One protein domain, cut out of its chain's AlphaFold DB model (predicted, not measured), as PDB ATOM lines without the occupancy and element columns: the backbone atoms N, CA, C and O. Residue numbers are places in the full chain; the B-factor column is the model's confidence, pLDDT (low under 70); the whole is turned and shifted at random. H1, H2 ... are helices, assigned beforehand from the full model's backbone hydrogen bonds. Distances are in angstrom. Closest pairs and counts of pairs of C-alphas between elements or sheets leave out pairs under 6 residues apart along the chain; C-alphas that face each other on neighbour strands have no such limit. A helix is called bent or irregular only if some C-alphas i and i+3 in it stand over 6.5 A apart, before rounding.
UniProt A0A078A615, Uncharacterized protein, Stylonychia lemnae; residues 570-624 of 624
ATOM      1  N   ILE A 570       0.245 -69.228 591.429       74.31
ATOM      2  CA  ILE A 570      -1.133 -69.696 591.679       74.31
ATOM      3  C   ILE A 570      -1.453 -69.744 593.189       74.31
ATOM      4  O   ILE A 570      -2.551 -69.381 593.614       74.31
ATOM      5  N   LEU A 571      -0.494 -70.146 594.031       74.12
ATOM      6  CA  LEU A 571      -0.645 -70.112 595.495       74.12
ATOM      7  C   LEU A 571      -0.626 -68.683 596.068       74.12
ATOM      8  O   LEU A 571      -1.227 -68.442 597.115       74.12
ATOM      9  N   TYR A 572       0.018 -67.731 595.394       72.50
ATOM     10  CA  TYR A 572       0.018 -66.318 595.770       72.50
ATOM     11  C   TYR A 572      -1.154 -65.532 595.168       72.50
ATOM     12  O   TYR A 572      -1.577 -64.559 595.787       72.50
ATOM     13  N   SER A 573      -1.732 -65.934 594.033       80.44
ATOM     14  CA  SER A 573      -2.948 -65.300 593.499       80.44
ATOM     15  C   SER A 573      -4.207 -65.688 594.286       80.44
ATOM     16  O   SER A 573      -5.152 -64.904 594.365       80.44
ATOM     17  N   ASN A 574      -4.213 -66.857 594.936       87.25
ATOM     18  CA  ASN A 574      -5.311 -67.301 595.790       87.25
ATOM     19  C   ASN A 574      -5.186 -66.740 597.234       87.25
ATOM     20  O   ASN A 574      -4.281 -67.138 597.977       87.25
ATOM     21  N   PRO A 575      -6.118 -65.885 597.709       82.12
ATOM     22  CA  PRO A 575      -6.023 -65.259 599.034       82.12
ATOM     23  C   PRO A 575      -6.180 -66.248 600.204       82.12
ATOM     24  O   PRO A 575      -5.638 -66.011 601.288       82.12
ATOM     25  N   HIS A 576      -6.864 -67.383 600.013       77.75
ATOM     26  CA  HIS A 576      -6.921 -68.434 601.036       77.75
ATOM     27  C   HIS A 576      -5.579 -69.162 601.164       77.75
ATOM     28  O   HIS A 576      -5.143 -69.435 602.285       77.75
ATOM     29  N   ALA A 577      -4.893 -69.418 600.046       78.06
ATOM     30  CA  ALA A 577      -3.555 -70.003 600.056       78.06
ATOM     31  C   ALA A 577      -2.523 -69.041 600.673       78.06
ATOM     32  O   ALA A 577      -1.777 -69.464 601.559       78.06
ATOM     33  N   GLN A 578      -2.568 -67.737 600.351       80.25
ATOM     34  CA  GLN A 578      -1.780 -66.720 601.067       80.25
ATOM     35  C   GLN A 578      -2.004 -66.770 602.589       80.25
ATOM     36  O   GLN A 578      -1.043 -66.750 603.360       80.25
ATOM     37  N   MET A 579      -3.261 -66.853 603.049       83.19
ATOM     38  CA  MET A 579      -3.568 -66.939 604.483       83.19
ATOM     39  C   MET A 579      -2.986 -68.210 605.124       83.19
ATOM     40  O   MET A 579      -2.517 -68.153 606.263       83.19
ATOM     41  N   ILE A 580      -3.018 -69.351 604.430       84.06
ATOM     42  CA  ILE A 580      -2.460 -70.619 604.923       84.06
ATOM     43  C   ILE A 580      -0.930 -70.531 605.015       84.06
ATOM     44  O   ILE A 580      -0.377 -70.805 606.081       84.06
ATOM     45  N   LEU A 581      -0.260 -70.053 603.961       82.81
ATOM     46  CA  LEU A 581       1.191 -69.835 603.947       82.81
ATOM     47  C   LEU A 581       1.624 -68.875 605.067       82.81
ATOM     48  O   LEU A 581       2.531 -69.186 605.837       82.81
ATOM     49  N   LYS A 582       0.907 -67.761 605.252       88.25
ATOM     50  CA  LYS A 582       1.167 -66.798 606.334       88.25
ATOM     51  C   LYS A 582       0.929 -67.391 607.729       88.25
ATOM     52  O   LYS A 582       1.634 -67.034 608.672       88.25
ATOM     53  N   LYS A 583      -0.031 -68.310 607.898       90.81
ATOM     54  CA  LYS A 583      -0.213 -69.064 609.158       90.81
ATOM     55  C   LYS A 583       0.958 -70.020 609.413       90.81
ATOM     56  O   LYS A 583       1.440 -70.078 610.543       90.81
ATOM     57  N   GLN A 584       1.446 -70.709 608.381       90.56
ATOM     58  CA  GLN A 584       2.599 -71.613 608.459       90.56
ATOM     59  C   GLN A 584       3.905 -70.863 608.777       90.56
ATOM     60  O   GLN A 584       4.639 -71.266 609.679       90.56
ATOM     61  N   GLU A 585       4.152 -69.725 608.123       90.44
ATOM     62  CA  GLU A 585       5.271 -68.821 608.417       90.44
ATOM     63  C   GLU A 585       5.241 -68.357 609.885       90.44
ATOM     64  O   GLU A 585       6.224 -68.496 610.614       90.44
ATOM     65  N   ASN A 586       4.084 -67.879 610.361       93.00
ATOM     66  CA  ASN A 586       3.915 -67.470 611.758       93.00
ATOM     67  C   ASN A 586       4.118 -68.634 612.745       93.00
ATOM     68  O   ASN A 586       4.641 -68.415 613.842       93.00
ATOM     69  N   PHE A 587       3.740 -69.861 612.377       94.62
ATOM     70  CA  PHE A 587       3.962 -71.053 613.194       94.62
ATOM     71  C   PHE A 587       5.453 -71.403 613.307       94.62
ATOM     72  O   PHE A 587       5.958 -71.548 614.425       94.62
ATOM     73  N   GLU A 588       6.189 -71.457 612.194       91.50
ATOM     74  CA  GLU A 588       7.640 -71.700 612.217       91.50
ATOM     75  C   GLU A 588       8.399 -70.565 612.923       91.50
ATOM     76  O   GLU A 588       9.307 -70.818 613.717       91.50
ATOM     77  N   LEU A 589       7.967 -69.312 612.760       94.44
ATOM     78  CA  LEU A 589       8.535 -68.163 613.468       94.44
ATOM     79  C   LEU A 589       8.249 -68.209 614.985       94.44
ATOM     80  O   LEU A 589       9.114 -67.843 615.788       94.44
ATOM     81  N   GLN A 590       7.087 -68.716 615.417       94.44
ATOM     82  CA  GLN A 590       6.837 -69.026 616.833       94.44
ATOM     83  C   GLN A 590       7.713 -70.182 617.335       94.44
ATOM     84  O   GLN A 590       8.295 -70.079 618.414       94.44
ATOM     85  N   LYS A 591       7.832 -71.269 616.570       95.69
ATOM     86  CA  LYS A 591       8.649 -72.452 616.887       95.69
ATOM     87  C   LYS A 591      10.132 -72.084 617.032       95.69
ATOM     88  O   LYS A 591      10.767 -72.471 618.016       95.69
ATOM     89  N   ALA A 592      10.653 -71.229 616.152       92.81
ATOM     90  CA  ALA A 592      11.988 -70.639 616.255       92.81
ATOM     91  C   ALA A 592      12.149 -69.757 617.510       92.81
ATOM     92  O   ALA A 592      13.136 -69.901 618.237       92.81
ATOM     93  N   LYS A 593      11.167 -68.892 617.824       94.75
ATOM     94  CA  LYS A 593      11.161 -68.088 619.064       94.75
ATOM     95  C   LYS A 593      11.178 -68.968 620.321       94.75
ATOM     96  O   LYS A 593      12.014 -68.731 621.192       94.75
ATOM     97  N   ARG A 594      10.344 -70.013 620.387       93.69
ATOM     98  CA  ARG A 594      10.316 -70.983 621.500       93.69
ATOM     99  C   ARG A 594      11.654 -71.717 621.636       93.69
ATOM    100  O   ARG A 594      12.205 -71.757 622.730       93.69
ATOM    101  N   LYS A 595      12.246 -72.198 620.534       95.06
ATOM    102  CA  LYS A 595      13.578 -72.844 620.534       95.06
ATOM    103  C   LYS A 595      14.693 -71.891 620.999       95.06
ATOM    104  O   LYS A 595      15.589 -72.309 621.730       95.06
ATOM    105  N   LYS A 596      14.623 -70.599 620.645       94.44
ATOM    106  CA  LYS A 596      15.553 -69.561 621.136       94.44
ATOM    107  C   LYS A 596      15.358 -69.260 622.629       94.44
ATOM    108  O   LYS A 596      16.347 -69.094 623.338       94.44
ATOM    109  N   GLN A 597      14.117 -69.232 623.119       93.75
ATOM    110  CA  GLN A 597      13.812 -69.100 624.551       93.75
ATOM    111  C   GLN A 597      14.298 -70.319 625.346       93.75
ATOM    112  O   GLN A 597      14.969 -70.138 626.356       93.75
ATOM    113  N   GLN A 598      14.053 -71.539 624.861       93.31
ATOM    114  CA  GLN A 598      14.528 -72.780 625.480       93.31
ATOM    115  C   GLN A 598      16.059 -72.808 625.583       93.31
ATOM    116  O   GLN A 598      16.580 -73.025 626.671       93.31
ATOM    117  N   LYS A 599      16.783 -72.482 624.499       92.75
ATOM    118  CA  LYS A 599      18.251 -72.345 624.543       92.75
ATOM    119  C   LYS A 599      18.719 -71.274 625.533       92.75
ATOM    120  O   LYS A 599      19.723 -71.478 626.207       92.75
ATOM    121  N   LYS A 600      18.003 -70.145 625.654       89.88
ATOM    122  CA  LYS A 600      18.328 -69.109 626.648       89.88
ATOM    123  C   LYS A 600      18.106 -69.607 628.082       89.88
ATOM    124  O   LYS A 600      18.940 -69.328 628.931       89.88
ATOM    125  N   LEU A 601      17.028 -70.348 628.343       90.00
ATOM    126  CA  LEU A 601      16.761 -70.947 629.655       90.00
ATOM    127  C   LEU A 601      17.790 -72.028 630.006       90.00
ATOM    128  O   LEU A 601      18.277 -72.040 631.126       90.00
ATOM    129  N   GLN A 602      18.193 -72.865 629.045       87.31
ATOM    130  CA  GLN A 602      19.279 -73.838 629.226       87.31
ATOM    131  C   GLN A 602      20.613 -73.146 629.543       87.31
ATOM    132  O   GLN A 602      21.274 -73.521 630.503       87.31
ATOM    133  N   ALA A 603      20.978 -72.091 628.809       82.75
ATOM    134  CA  ALA A 603      22.170 -71.298 629.119       82.75
ATOM    135  C   ALA A 603      22.077 -70.604 630.491       82.75
ATOM    136  O   ALA A 603      23.072 -70.520 631.202       82.75
ATOM    137  N   MET A 604      20.887 -70.140 630.891       83.12
ATOM    138  CA  MET A 604      20.653 -69.551 632.214       83.12
ATOM    139  C   MET A 604      20.703 -70.581 633.347       83.12
ATOM    140  O   MET A 604      21.174 -70.220 634.415       83.12
ATOM    141  N   ALA A 605      20.282 -71.828 633.126       79.62
ATOM    142  CA  ALA A 605      20.434 -72.920 634.091       79.62
ATOM    143  C   ALA A 605      21.901 -73.366 634.211       79.62
ATOM    144  O   ALA A 605      22.406 -73.504 635.314       79.62
ATOM    145  N   ILE A 606      22.630 -73.457 633.092       78.00
ATOM    146  CA  ILE A 606      24.077 -73.733 633.104       78.00
ATOM    147  C   ILE A 606      24.841 -72.602 633.812       78.00
ATOM    148  O   ILE A 606      25.724 -72.874 634.620       78.00
ATOM    149  N   GLU A 607      24.484 -71.327 633.598       74.00
ATOM    150  CA  GLU A 607      24.988 -70.247 634.461       74.00
ATOM    151  C   GLU A 607      24.535 -70.428 635.922       74.00
ATOM    152  O   GLU A 607      25.342 -70.206 636.817       74.00
ATOM    153  N   GLN A 608      23.279 -70.825 636.157       74.31
ATOM    154  CA  GLN A 608      22.689 -71.263 637.434       74.31
ATOM    155  C   GLN A 608      23.658 -72.162 638.238       74.31
ATOM    156  O   GLN A 608      24.070 -71.809 639.347       74.31
ATOM    157  N   ASP A 609      24.076 -73.275 637.638       66.69
ATOM    158  CA  ASP A 609      24.785 -74.364 638.323       66.69
ATOM    159  C   ASP A 609      26.314 -74.165 638.411       66.69
ATOM    160  O   ASP A 609      26.960 -74.686 639.322       66.69
ATOM    161  N   ILE A 610      26.914 -73.371 637.513       68.38
ATOM    162  CA  ILE A 610      28.345 -73.015 637.572       68.38
ATOM    163  C   ILE A 610      28.622 -72.125 638.799       68.38
ATOM    164  O   ILE A 610      27.924 -71.123 639.024       68.38
ATOM    165  N   LYS A 611      29.685 -72.429 639.565       71.62
ATOM    166  CA  LYS A 611      30.037 -71.683 640.789       71.62
ATOM    167  C   LYS A 611      30.373 -70.224 640.478       71.62
ATOM    168  O   LYS A 611      30.875 -69.880 639.407       71.62
ATOM    169  N   THR A 612      30.148 -69.337 641.444       65.94
ATOM    170  CA  THR A 612      30.215 -67.873 641.260       65.94
ATOM    171  C   THR A 612      31.572 -67.354 640.755       65.94
ATOM    172  O   THR A 612      31.635 -66.306 640.112       65.94
ATOM    173  N   GLU A 613      32.648 -68.095 641.022       59.50
ATOM    174  CA  GLU A 613      34.017 -67.854 640.549       59.50
ATOM    175  C   GLU A 613      34.199 -68.315 639.091       59.50
ATOM    176  O   GLU A 613      34.558 -67.524 638.218       59.50
ATOM    177  N   GLU A 614      33.854 -69.573 638.808       65.31
ATOM    178  CA  GLU A 614      33.891 -70.204 637.483       65.31
ATOM    179  C   GLU A 614      33.047 -69.420 636.460       65.31
ATOM    180  O   GLU A 614      33.469 -69.245 635.315       65.31
ATOM    181  N   ARG A 615      31.920 -68.811 636.874       63.50
ATOM    182  CA  ARG A 615      31.132 -67.889 636.026       63.50
ATOM    183  C   ARG A 615      31.942 -66.703 635.505       63.50
ATOM    184  O   ARG A 615      31.686 -66.253 634.388       63.50
ATOM    185  N   LYS A 616      32.894 -66.169 636.282       65.44
ATOM    186  CA  LYS A 616      33.758 -65.054 635.845       65.44
ATOM    187  C   LYS A 616      34.715 -65.514 634.742       65.44
ATOM    188  O   LYS A 616      35.006 -64.739 633.834       65.44
ATOM    189  N   ILE A 617      35.171 -66.767 634.804       70.38
ATOM    190  CA  ILE A 617      36.026 -67.396 633.786       70.38
ATOM    191  C   ILE A 617      35.193 -67.697 632.535       70.38
ATOM    192  O   ILE A 617      35.539 -67.237 631.448       70.38
ATOM    193  N   TYR A 618      34.035 -68.345 632.685       66.94
ATOM    194  CA  TYR A 618      33.132 -68.665 631.575       66.94
ATOM    195  C   TYR A 618      32.658 -67.404 630.827       66.94
ATOM    196  O   TYR A 618      32.650 -67.376 629.600       66.94
ATOM    197  N   LYS A 619      32.367 -66.302 631.538       69.06
ATOM    198  CA  LYS A 619      32.012 -65.007 630.920       69.06
ATOM    199  C   LYS A 619      33.189 -64.239 630.309       69.06
ATOM    200  O   LYS A 619      32.946 -63.334 629.514       69.06
ATOM    201  N   LYS A 620      34.440 -64.587 630.632       70.00
ATOM    202  CA  LYS A 620      35.610 -64.162 629.843       70.00
ATOM    203  C   LYS A 620      35.751 -65.016 628.581       70.00
ATOM    204  O   LYS A 620      35.997 -64.457 627.521       70.00
ATOM    205  N   PHE A 621      35.546 -66.330 628.689       72.25
ATOM    206  CA  PHE A 621      35.684 -67.277 627.580       72.25
ATOM    207  C   PHE A 621      34.628 -67.058 626.484       72.25
ATOM    208  O   PHE A 621      34.978 -66.945 625.324       72.25
ATOM    209  N   VAL A 622      33.353 -66.872 626.850       71.88
ATOM    210  CA  VAL A 622      32.232 -66.586 625.917       71.88
ATOM    211  C   VAL A 622      32.267 -65.149 625.345       71.88
ATOM    212  O   VAL A 622      31.405 -64.765 624.556       71.88
ATOM    213  N   LYS A 623      33.239 -64.323 625.761       69.75
ATOM    214  CA  LYS A 623      33.474 -62.972 625.222       69.75
ATOM    215  C   LYS A 623      34.624 -62.934 624.197       69.75
ATOM    216  O   LYS A 623      34.726 -61.944 623.470       69.75
ATOM    217  N   TYR A 624      35.472 -63.962 624.178       60.59
ATOM    218  CA  TYR A 624      36.446 -64.217 623.115       60.59
ATOM    219  C   TYR A 624      35.789 -64.977 621.951       60.59
ATOM    220  O   TYR A 624      36.337 -64.858 620.836       60.59
TER     221      TYR A 624
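Overview. This is residues 570 to 624 of the 624 residues of an uncharacterized protein of Stylonychia lemnae (UniProt A0A078A615). One long helix, H2, makes the length of the model, with a small piece at each end: the single short turn of H1 at its first end, and the short helix H3, which folds back at a slant from its last end. H1 and H3 lie off the same side of H2, as the two ends of a wide, shallow bracket, and the long stretch of H2 from residue 582 to residue 605 stands free between them. The printed part has 55 residues, with three named helices in the order H1, H2, H3 and no named strand, and its class is all helix. It is extended, with a radius of gyration of the C-alphas of 20.1 A, and the C-alphas span 60 by 21 by 8 A.

Along the chain. Find C-alpha 575 at (-6.023, -65.259, 599.034); from there H2, residues 575 to 609, runs 50.8 A to C-alpha 609 at (24.785, -74.364, 638.323). Look before it for H1, residues 570 to 573, which begins at C-alpha 570 at (-1.133, -69.696, 591.679) and measures 5.1 A from first to last C-alpha. Look after it for H3, residues 614 to 621, which covers 10.5 A and ends at C-alpha 621 at (35.684, -67.277, 627.580).

Arrangement. Begin with H2, which is not bent. At its first end, H1 and H2 only just touch, with 3 pairs of C-alphas within 8 A, and they touch only at the corner by their link. H2 touches H1 with residues 577 to 578 alone, and the closest C-alphas of the two are those of Leu 571 and Ala 577, 5.4 A apart. At the other end, H3 is close to H2 but not clearly touching it; their closest C-alphas are those of Glu 607 and Arg 615, 6.8 A apart. H2 and H3 run opposite ways at a steep tilt of 54 degrees. H1 and H3 are apart. In the backbones of H2 and H3, each O of residue i is within hydrogen-bond range of the N of residue i+4 inside the helix; H1 is too short for such a pair, and its 1 pair of O i and N i+3 is not within range.

Size, cuts and confidence. The outline is a rod, and the two C-alphas farthest apart are those of Ile 570 and Glu 613, at 60.2 A. The printed part has no cut and ends at Tyr 624, the chain's last residue. The links from H1 to H2 and from H2 to H3 are tight, with 1 and 4 residues between the helices. The mean pLDDT of the printed part is 80.9; look for values under 70 at residues 609 to 610, 612 to 616, 618 to 619 and 623 to 624.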